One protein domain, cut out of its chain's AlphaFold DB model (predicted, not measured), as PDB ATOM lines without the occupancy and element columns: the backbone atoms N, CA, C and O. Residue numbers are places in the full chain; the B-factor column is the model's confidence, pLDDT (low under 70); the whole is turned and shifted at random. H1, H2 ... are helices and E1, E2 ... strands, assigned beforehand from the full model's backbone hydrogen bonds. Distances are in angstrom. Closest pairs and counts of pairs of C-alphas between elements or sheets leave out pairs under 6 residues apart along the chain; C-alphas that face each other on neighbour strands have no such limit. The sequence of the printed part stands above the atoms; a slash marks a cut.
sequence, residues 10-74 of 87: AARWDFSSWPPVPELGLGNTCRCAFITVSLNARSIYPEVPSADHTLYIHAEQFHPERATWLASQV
ATOM      1  N   ALA A  10      16.060  26.399 -21.565       82.75
ATOM      2  CA  ALA A  10      14.737  26.835 -21.144       82.75
ATOM      3  C   ALA A  10      14.779  27.252 -19.667       82.75
ATOM      4  O   ALA A  10      15.114  26.448 -18.798       82.75
ATOM      5  N   ALA A  11      14.427  28.503 -19.377       83.44
ATOM      6  CA  ALA A  11      14.282  29.009 -18.016       83.44
ATOM      7  C   ALA A  11      12.799  29.213 -17.695       83.44
ATOM      8  O   ALA A  11      12.079  29.846 -18.466       83.44
ATOM      9  N   ARG A  12      12.337  28.695 -16.554       89.25
ATOM     10  CA  ARG A  12      10.969  28.884 -16.058       89.25
ATOM     11  C   ARG A  12      10.967  29.889 -14.915       89.25
ATOM     12  O   ARG A  12      11.796  29.791 -14.015       89.25
ATOM     13  N   TRP A  13      10.019  30.819 -14.952       88.50
ATOM     14  CA  TRP A  13       9.785  31.767 -13.871       88.50
ATOM     15  C   TRP A  13       8.352  31.642 -13.371       88.50
ATOM     16  O   TRP A  13       7.414  31.937 -14.110       88.50
ATOM     17  N   ASP A  14       8.195  31.191 -12.130       91.06
ATOM     18  CA  ASP A  14       6.902  31.007 -11.476       91.06
ATOM     19  C   ASP A  14       6.459  32.266 -10.723       91.06
ATOM     20  O   ASP A  14       7.261  32.973 -10.112       91.06
ATOM     21  N   PHE A  15       5.154  32.517 -10.737       88.06
ATOM     22  CA  PHE A  15       4.488  33.600 -10.027       88.06
ATOM     23  C   PHE A  15       3.438  33.027  -9.075       88.06
ATOM     24  O   PHE A  15       2.899  31.942  -9.286       88.06
ATOM     25  N   SER A  16       3.094  33.782  -8.031       90.06
ATOM     26  CA  SER A  16       2.025  33.377  -7.109       90.06
ATOM     27  C   SER A  16       0.658  33.328  -7.794       90.06
ATOM     28  O   SER A  16      -0.160  32.473  -7.471       90.06
ATOM     29  N   SER A  17       0.409  34.239  -8.738       90.94
ATOM     30  CA  SER A  17      -0.803  34.272  -9.553       90.94
ATOM     31  C   SER A  17      -0.646  35.218 -10.735       90.94
ATOM     32  O   SER A  17       0.029  36.243 -10.620       90.94
ATOM     33  N   TRP A  18      -1.372  34.955 -11.817       90.81
ATOM     34  CA  TRP A  18      -1.675  35.991 -12.792       90.81
ATOM     35  C   TRP A  18      -2.641  37.032 -12.219       90.81
ATOM     36  O   TRP A  18      -3.568  36.664 -11.484       90.81
ATOM     37  N   PRO A  19      -2.468  38.320 -12.573       90.62
ATOM     38  CA  PRO A  19      -3.372  39.375 -12.137       90.62
ATOM     39  C   PRO A  19      -4.770  39.184 -12.748       90.62
ATOM     40  O   PRO A  19      -4.901  38.539 -13.793       90.62
ATOM     41  N   PRO A  20      -5.827  39.724 -12.119       92.38
ATOM     42  CA  PRO A  20      -7.137  39.802 -12.752       92.38
ATOM     43  C   PRO A  20      -7.084  40.675 -14.012       92.38
ATOM     44  O   PRO A  20      -6.309  41.629 -14.075       92.38
ATOM     45  N   VAL A  21      -7.943  40.368 -14.983       92.19
ATOM     46  CA  VAL A  21      -8.144  41.155 -16.208       92.19
ATOM     47  C   VAL A  21      -9.641  41.467 -16.345       92.19
ATOM     48  O   VAL A  21     -10.370  40.721 -17.009       92.19
ATOM     49  N   PRO A  22     -10.141  42.511 -15.652       91.62
ATOM     50  CA  PRO A  22     -11.569  42.819 -15.585       91.62
ATOM     51  C   PRO A  22     -12.215  43.075 -16.949       91.62
ATOM     52  O   PRO A  22     -13.346  42.656 -17.170       91.62
ATOM     53  N   GLU A  23     -11.494  43.700 -17.880       91.81
ATOM     54  CA  GLU A  23     -11.963  43.968 -19.244       91.81
ATOM     55  C   GLU A  23     -12.221  42.693 -20.067       91.81
ATOM     56  O   GLU A  23     -12.949  42.740 -21.056       91.81
ATOM     57  N   LEU A  24     -11.669  41.553 -19.634       89.81
ATOM     58  CA  LEU A  24     -11.896  40.227 -20.217       89.81
ATOM     59  C   LEU A  24     -12.766  39.329 -19.320       89.81
ATOM     60  O   LEU A  24     -12.964  38.158 -19.628       89.81
ATOM     61  N   GLY A  25     -13.272  39.842 -18.191       91.25
ATOM     62  CA  GLY A  25     -14.039  39.052 -17.222       91.25
ATOM     63  C   GLY A  25     -13.209  38.001 -16.474       91.25
ATOM     64  O   GLY A  25     -13.765  37.034 -15.956       91.25
ATOM     65  N   LEU A  26     -11.884  38.169 -16.409       90.38
ATOM     66  CA  LEU A  26     -10.975  37.184 -15.828       90.38
ATOM     67  C   LEU A  26     -10.549  37.557 -14.405       90.38
ATOM     68  O   LEU A  26     -10.008  38.635 -14.161       90.38
ATOM     69  N   GLY A  27     -10.717  36.625 -13.465       90.56
ATOM     70  CA  GLY A  27     -10.204  36.753 -12.096       90.56
ATOM     71  C   GLY A  27      -8.689  36.547 -11.990       90.56
ATOM     72  O   GLY A  27      -7.995  36.312 -12.981       90.56
ATOM     73  N   ASN A  28      -8.148  36.597 -10.777       90.75
ATOM     74  CA  ASN A  28      -6.803  36.088 -10.523       90.75
ATOM     75  C   ASN A  28      -6.779  34.557 -10.682       90.75
ATOM     76  O   ASN A  28      -7.766  33.878 -10.412       90.75
ATOM     77  N   THR A  29      -5.647  34.001 -11.111       89.06
ATOM     78  CA  THR A  29      -5.463  32.542 -11.146       89.06
ATOM     79  C   THR A  29      -4.030  32.176 -10.810       89.06
ATOM     80  O   THR A  29      -3.091  32.810 -11.290       89.06
ATOM     81  N   CYS A  30      -3.855  31.153  -9.979       88.75
ATOM     82  CA  CYS A  30      -2.545  30.554  -9.725       88.75
ATOM     83  C   CYS A  30      -2.192  29.508 -10.790       88.75
ATOM     84  O   CYS A  30      -1.036  29.106 -10.916       88.75
ATOM     85  N   ARG A  31      -3.182  29.034 -11.561       86.19
ATOM     86  CA  ARG A  31      -2.945  28.025 -12.587       86.19
ATOM     87  C   ARG A  31      -2.195  28.656 -13.751       86.19
ATOM     88  O   ARG A  31      -2.536  29.743 -14.209       86.19
ATOM     89  N   CYS A  32      -1.174  27.943 -14.220       86.19
ATOM     90  CA  CYS A  32      -0.325  28.390 -15.320       86.19
ATOM     91  C   CYS A  32       0.325  29.762 -15.069       86.19
ATOM     92  O   CYS A  32       0.725  30.412 -16.023       86.19
ATOM     93  N   ALA A  33       0.448  30.196 -13.806       90.50
ATOM     94  CA  ALA A  33       1.058  31.466 -13.421       90.50
ATOM     95  C   ALA A  33       2.586  31.405 -13.523       90.50
ATOM     96  O   ALA A  33       3.292  31.515 -12.529       90.50
ATOM     97  N   PHE A  34       3.104  31.177 -14.726       89.50
ATOM     98  CA  PHE A  34       4.532  31.126 -15.003       89.50
ATOM     99  C   PHE A  34       4.824  31.488 -16.459       89.50
ATOM    100  O   PHE A  34       3.976  31.357 -17.341       89.50
ATOM    101  N   ILE A  35       6.052  31.929 -16.714       89.38
ATOM    102  CA  ILE A  35       6.591  32.087 -18.069       89.38
ATOM    103  C   ILE A  35       7.727  31.102 -18.302       89.38
ATOM    104  O   ILE A  35       8.413  30.688 -17.365       89.38
ATOM    105  N   THR A  36       7.959  30.765 -19.567       90.38
ATOM    106  CA  THR A  36       9.167  30.056 -19.995       90.38
ATOM    107  C   THR A  36       9.907  30.897 -21.016       90.38
ATOM    108  O   THR A  36       9.313  31.367 -21.979       90.38
ATOM    109  N   VAL A  37      11.209  31.073 -20.833       87.25
ATOM    110  CA  VAL A  37      12.091  31.700 -21.816       87.25
ATOM    111  C   VAL A  37      12.912  30.601 -22.464       87.25
ATOM    112  O   VAL A  37      13.631  29.891 -21.768       87.25
ATOM    113  N   SER A  38      12.787  30.463 -23.782       86.75
ATOM    114  CA  SER A  38      13.608  29.566 -24.590       86.75
ATOM    115  C   SER A  38      14.685  30.374 -25.304       86.75
ATOM    116  O   SER A  38      14.381  31.315 -26.044       86.75
ATOM    117  N   LEU A  39      15.940  30.027 -25.038       84.88
ATOM    118  CA  LEU A  39      17.127  30.606 -25.648       84.88
ATOM    119  C   LEU A  39      17.769  29.570 -26.559       84.88
ATOM    120  O   LEU A  39      17.857  28.387 -26.225       84.88
ATOM    121  N   ASN A  40      18.245  30.042 -27.702       83.69
ATOM    122  CA  ASN A  40      18.878  29.242 -28.738       83.69
ATOM    123  C   ASN A  40      18.007  28.102 -29.300       83.69
ATOM    124  O   ASN A  40      18.536  27.207 -29.953       83.69
ATOM    125  N   ALA A  41      16.691  28.104 -29.069       79.19
ATOM    126  CA  ALA A  41      15.780  27.045 -29.492       79.19
ATOM    127  C   ALA A  41      14.448  27.609 -30.001       79.19
ATOM    128  O   ALA A  41      13.962  28.640 -29.539       79.19
ATOM    129  N   ARG A  42      13.834  26.912 -30.965       76.25
ATOM    130  CA  ARG A  42      12.543  27.334 -31.543       76.25
ATOM    131  C   ARG A  42      11.344  27.075 -30.643       76.25
ATOM    132  O   ARG A  42      10.313  27.712 -30.827       76.25
ATOM    133  N   SER A  43      11.454  26.130 -29.713       77.06
ATOM    134  CA  SER A  43      10.345  25.685 -28.867       77.06
ATOM    135  C   SER A  43      10.750  25.642 -27.390       77.06
ATOM    136  O   SER A  43      11.921  25.832 -27.063       77.06
ATOM    137  N   ILE A  44       9.794  25.398 -26.488       72.69
ATOM    138  CA  ILE A  44      10.095  25.087 -25.077       72.69
ATOM    139  C   ILE A  44      10.883  23.777 -24.925       72.69
ATOM    140  O   ILE A  44      11.561  23.582 -23.920       72.69
ATOM    141  N   TYR A  45      10.803  22.900 -25.927       75.00
ATOM    142  CA  TYR A  45      11.617  21.702 -26.048       75.00
ATOM    143  C   TYR A  45      12.880  22.049 -26.854       75.00
ATOM    144  O   TYR A  45      12.771  22.508 -28.003       75.00
ATOM    145  N   PRO A  46      14.078  21.874 -26.271       67.38
ATOM    146  CA  PRO A  46      15.352  22.191 -26.904       67.38
ATOM    147  C   PRO A  46      15.729  21.114 -27.934       67.38
ATOM    148  O   PRO A  46      16.703  20.388 -27.770       67.38
ATOM    149  N   GLU A  47      14.919  20.964 -28.979       74.88
ATOM    150  CA  GLU A  47      15.128  19.960 -30.032       74.88
ATOM    151  C   GLU A  47      15.758  20.571 -31.287       74.88
ATOM    152  O   GLU A  47      16.580  19.942 -31.951       74.88
ATOM    153  N   VAL A  48      15.377  21.814 -31.607       76.12
ATOM    154  CA  VAL A  48      15.809  22.521 -32.817       76.12
ATOM    155  C   VAL A  48      16.502  23.827 -32.432       76.12
ATOM    156  O   VAL A  48      15.821  24.737 -31.938       76.12
ATOM    157  N   PRO A  49      17.815  23.957 -32.709       78.44
ATOM    158  CA  PRO A  49      18.543  25.198 -32.501       78.44
ATOM    159  C   PRO A  49      17.950  26.363 -33.304       78.44
ATOM    160  O   PRO A  49      17.556  26.203 -34.462       78.44
ATOM    161  N   SER A  50      17.920  27.550 -32.707       81.56
ATOM    162  CA  SER A  50      17.572  28.813 -33.369       81.56
ATOM    163  C   SER A  50      18.469  29.929 -32.857       81.56
ATOM    164  O   SER A  50      18.915  29.866 -31.725       81.56
ATOM    165  N   ALA A  51      18.695  30.982 -33.639       81.06
ATOM    166  CA  ALA A  51      19.278  32.216 -33.098       81.06
ATOM    167  C   ALA A  51      18.241  33.059 -32.329       81.06
ATOM    168  O   ALA A  51      18.591  34.030 -31.663       81.06
ATOM    169  N   ASP A  52      16.963  32.694 -32.440       81.19
ATOM    170  CA  ASP A  52      15.858  33.405 -31.814       81.19
ATOM    171  C   ASP A  52      15.773  33.128 -30.308       81.19
ATOM    172  O   ASP A  52      16.232  32.105 -29.785       81.19
ATOM    173  N   HIS A  53      15.129  34.058 -29.612       82.50
ATOM    174  CA  HIS A  53      14.755  33.926 -28.213       82.50
ATOM    175  C   HIS A  53      13.250  34.124 -28.103       82.50
ATOM    176  O   HIS A  53      12.724  35.153 -28.534       82.50
ATOM    177  N   THR A  54      12.561  33.143 -27.526       83.75
ATOM    178  CA  THR A  54      11.096  33.134 -27.464       83.75
ATOM    179  C   THR A  54      10.634  33.064 -26.020       83.75
ATOM    180  O   THR A  54      11.055  32.193 -25.257       83.75
ATOM    181  N   LEU A  55       9.738  33.976 -25.653       85.12
ATOM    182  CA  LEU A  55       9.062  33.981 -24.363       85.12
ATOM    183  C   LEU A  55       7.669  33.367 -24.518       85.12
ATOM    184  O   LEU A  55       6.871  33.803 -25.344       85.12
ATOM    185  N   TYR A  56       7.384  32.364 -23.698       86.44
ATOM    186  CA  TYR A  56       6.110  31.665 -23.623       86.44
ATOM    187  C   TYR A  56       5.359  32.134 -22.386       86.44
ATOM    188  O   TYR A  56       5.850  31.996 -21.261       86.44
ATOM    189  N   ILE A  57       4.161  32.667 -22.602       87.06
ATOM    190  CA  ILE A  57       3.221  33.006 -21.537       87.06
ATOM    191  C   ILE A  57       2.254  31.840 -21.405       87.06
ATOM    192  O   ILE A  57       1.543  31.513 -22.355       87.06
ATOM    193  N   HIS A  58       2.229  31.214 -20.232       85.75
ATOM    194  CA  HIS A  58       1.318  30.108 -19.973       85.75
ATOM    195  C   HIS A  58      -0.008  30.656 -19.456       85.75
ATOM    196  O   HIS A  58      -0.057  31.504 -18.567       85.75
ATOM    197  N   ALA A  59      -1.102  30.171 -20.021       81.00
ATOM    198  CA  ALA A  59      -2.451  30.489 -19.585       81.00
ATOM    199  C   ALA A  59      -3.285  29.210 -19.579       81.00
ATOM    200  O   ALA A  59      -2.921  28.206 -20.192       81.00
ATOM    201  N   GLU A  60      -4.400  29.236 -18.859       79.69
ATOM    202  CA  GLU A  60      -5.341  28.120 -18.883       79.69
ATOM    203  C   GLU A  60      -5.905  27.938 -20.297       79.69
ATOM    204  O   GLU A  60      -6.196  28.918 -20.980       79.69
ATOM    205  N   GLN A  61      -6.100  26.683 -20.713       69.75
ATOM    206  CA  GLN A  61      -6.540  26.310 -22.065       69.75
ATOM    207  C   GLN A  61      -7.800  27.056 -22.536       69.75
ATOM    208  O   GLN A  61      -7.947  27.335 -23.722       69.75
ATOM    209  N   PHE A  62      -8.697  27.391 -21.608       69.75
ATOM    210  CA  PHE A  62      -9.965  28.064 -21.896       69.75
ATOM    211  C   PHE A  62      -9.889  29.595 -21.852       69.75
ATOM    212  O   PHE A  62     -10.895  30.241 -22.121       69.75
ATOM    213  N   HIS A  63      -8.726  30.169 -21.528       76.81
ATOM    214  CA  HIS A  63      -8.527  31.616 -21.402       76.81
ATOM    215  C   HIS A  63      -7.265  32.100 -22.135       76.81
ATOM    216  O   HIS A  63      -6.396  32.735 -21.518       76.81
ATOM    217  N   PRO A  64      -7.129  31.823 -23.448       79.00
ATOM    218  CA  PRO A  64      -5.980  32.282 -24.225       79.00
ATOM    219  C   PRO A  64      -5.905  33.815 -24.283       79.00
ATOM    220  O   PRO A  64      -4.808  34.366 -24.383       79.00
ATOM    221  N   GLU A  65      -7.035  34.523 -24.138       86.31
ATOM    222  CA  GLU A  65      -7.057  35.987 -24.111       86.31
ATOM    223  C   GLU A  65      -6.189  36.590 -22.991       86.31
ATOM    224  O   GLU A  65      -5.640  37.681 -23.161       86.31
ATOM    225  N   ARG A  66      -5.969  35.861 -21.884       88.44
ATOM    226  CA  ARG A  66      -5.060  36.304 -20.818       88.44
ATOM    227  C   ARG A  66      -3.619  36.395 -21.304       88.44
ATOM    228  O   ARG A  66      -2.935  37.362 -20.981       88.44
ATOM    229  N   ALA A  67      -3.151  35.400 -22.056       83.62
ATOM    230  CA  ALA A  67      -1.783  35.388 -22.568       83.62
ATOM    231  C   ALA A  67      -1.555  36.569 -23.524       83.62
ATOM    232  O   ALA A  67      -0.551  37.274 -23.415       83.62
ATOM    233  N   THR A  68      -2.535  36.842 -24.388       85.50
ATOM    234  CA  THR A  68      -2.537  38.004 -25.285       85.50
ATOM    235  C   THR A  68      -2.486  39.320 -24.511       85.50
ATOM    236  O   THR A  68      -1.691  40.201 -24.841       85.50
ATOM    237  N   TRP A  69      -3.298  39.453 -23.459       88.88
ATOM    238  CA  TRP A  69      -3.298  40.643 -22.608       88.88
ATOM    239  C   TRP A  69      -1.960  40.839 -21.889       88.88
ATOM    240  O   TRP A  69      -1.424  41.942 -21.884       88.88
ATOM    241  N   LEU A  70      -1.373  39.774 -21.337       86.75
ATOM    242  CA  LEU A  70      -0.067  39.841 -20.675       86.75
ATOM    243  C   LEU A  70       1.039  40.270 -21.649       86.75
ATOM    244  O   LEU A  70       1.883  41.090 -21.290       86.75
ATOM    245  N   ALA A  71       1.016  39.770 -22.889       85.25
ATOM    246  CA  ALA A  71       1.971  40.169 -23.921       85.25
ATOM    247  C   ALA A  71       1.856  41.661 -24.280       85.25
ATOM    248  O   ALA A  71       2.875  42.329 -24.481       85.25
ATOM    249  N   SER A  72       0.634  42.206 -24.319       86.38
ATOM    250  CA  SER A  72       0.419  43.620 -24.645       86.38
ATOM    251  C   SER A  72       0.944  44.569 -23.563       86.38
ATOM    252  O   SER A  72       1.422  45.650 -23.903       86.38
ATOM    253  N   GLN A  73       0.957  44.151 -22.289       85.81
ATOM    254  CA  GLN A  73       1.473  44.973 -21.181       85.81
ATOM    255  C   GLN A  73       2.960  45.313 -21.319       85.81
ATOM    256  O   GLN A  73       3.422  46.324 -20.795       85.81
ATOM    257  N   VAL A  74       3.716  44.470 -22.023       82.19
ATOM    258  CA  VAL A  74       5.168  44.618 -22.208       82.19
ATOM    259  C   VAL A  74       5.545  45.040 -23.630       82.19
ATOM    260  O   VAL A  74       6.723  45.056 -23.974       82.19
TER     261      VAL A  74
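This is residues 10 to 74 of the 87 residues of an uncharacterized protein of Nocardia yunnanensis (UniProt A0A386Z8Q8). A narrow sheet of three antiparallel strands, E1, E2 and E3, makes one part of an elongated shape, and a single short helix, H1, sits by the end of E3 and only grazes the sheet. At that same end of the sheet the long loop of residues 15 to 33 runs outward from E1 and folds back into E2, while the link of residues 42 to 48 lies at the opposite end. The 65 printed residues hold three named strands and one named helix, in the order E1, E2, E3, H1; the sheet's order is E1, E2, E3, and the class is mixed, helices and strands, with 32 residues, under half, in named elements. The whole is only just loose, close to compact, with a radius of gyration of the C-alphas of 13.0 A, and its C-alphas span 39 by 20 by 20 A.

E1, residues 10 to 14, and E2, residues 34 to 41, are antiparallel neighbours and form a hairpin, with 169 degrees between their directions. N 11 and O 37 are 2.9 A apart and N 37 and O 11 2.8 A, both within hydrogen-bond range. E2 and E3, residues 49 to 57, form a second antiparallel hairpin, at 172 degrees. Here N 50 and O 40 are 2.8 A apart and N 56 and O 36 2.8 A, within hydrogen-bond range. The three strands are a meander, each strand the antiparallel neighbour of the one before; E1 and E3 are the edge strands and E2 is the inner one. E3 bends by 83 degrees at residue 52. H1, residues 64 to 73, is on the sheet but only grazes it, with its residues 64 to 71. The closest C-alphas of E3 and H1, those of Ile 57 and Ala 67, are 5.6 A apart. In H1 every O i to N i+4 pair is within hydrogen-bond range.

E1 begins at C-alpha 10, at (14.737, 26.835, -21.144), and its first and last C-alphas are 13.1 A apart. E2 measures 18.8 A from C-alpha 34 to C-alpha 41. E3, the longest strand by residues, measures 20.4 A from C-alpha 49, at (18.543, 25.198, -32.501), to C-alpha 57. H1 measures 15.0 A and ends at C-alpha 73, at (1.473, 44.973, -21.181).

The two C-alphas farthest apart are those of Pro 22 and Pro 49, at 38.8 A. The printed part has no cut. The link from E1 to E2, 19 residues, is long; those from E2 to E3 and from E3 to H1 are short. The mean pLDDT of the printed part is 84.7, and residues 46, 61 and 62 are under 70.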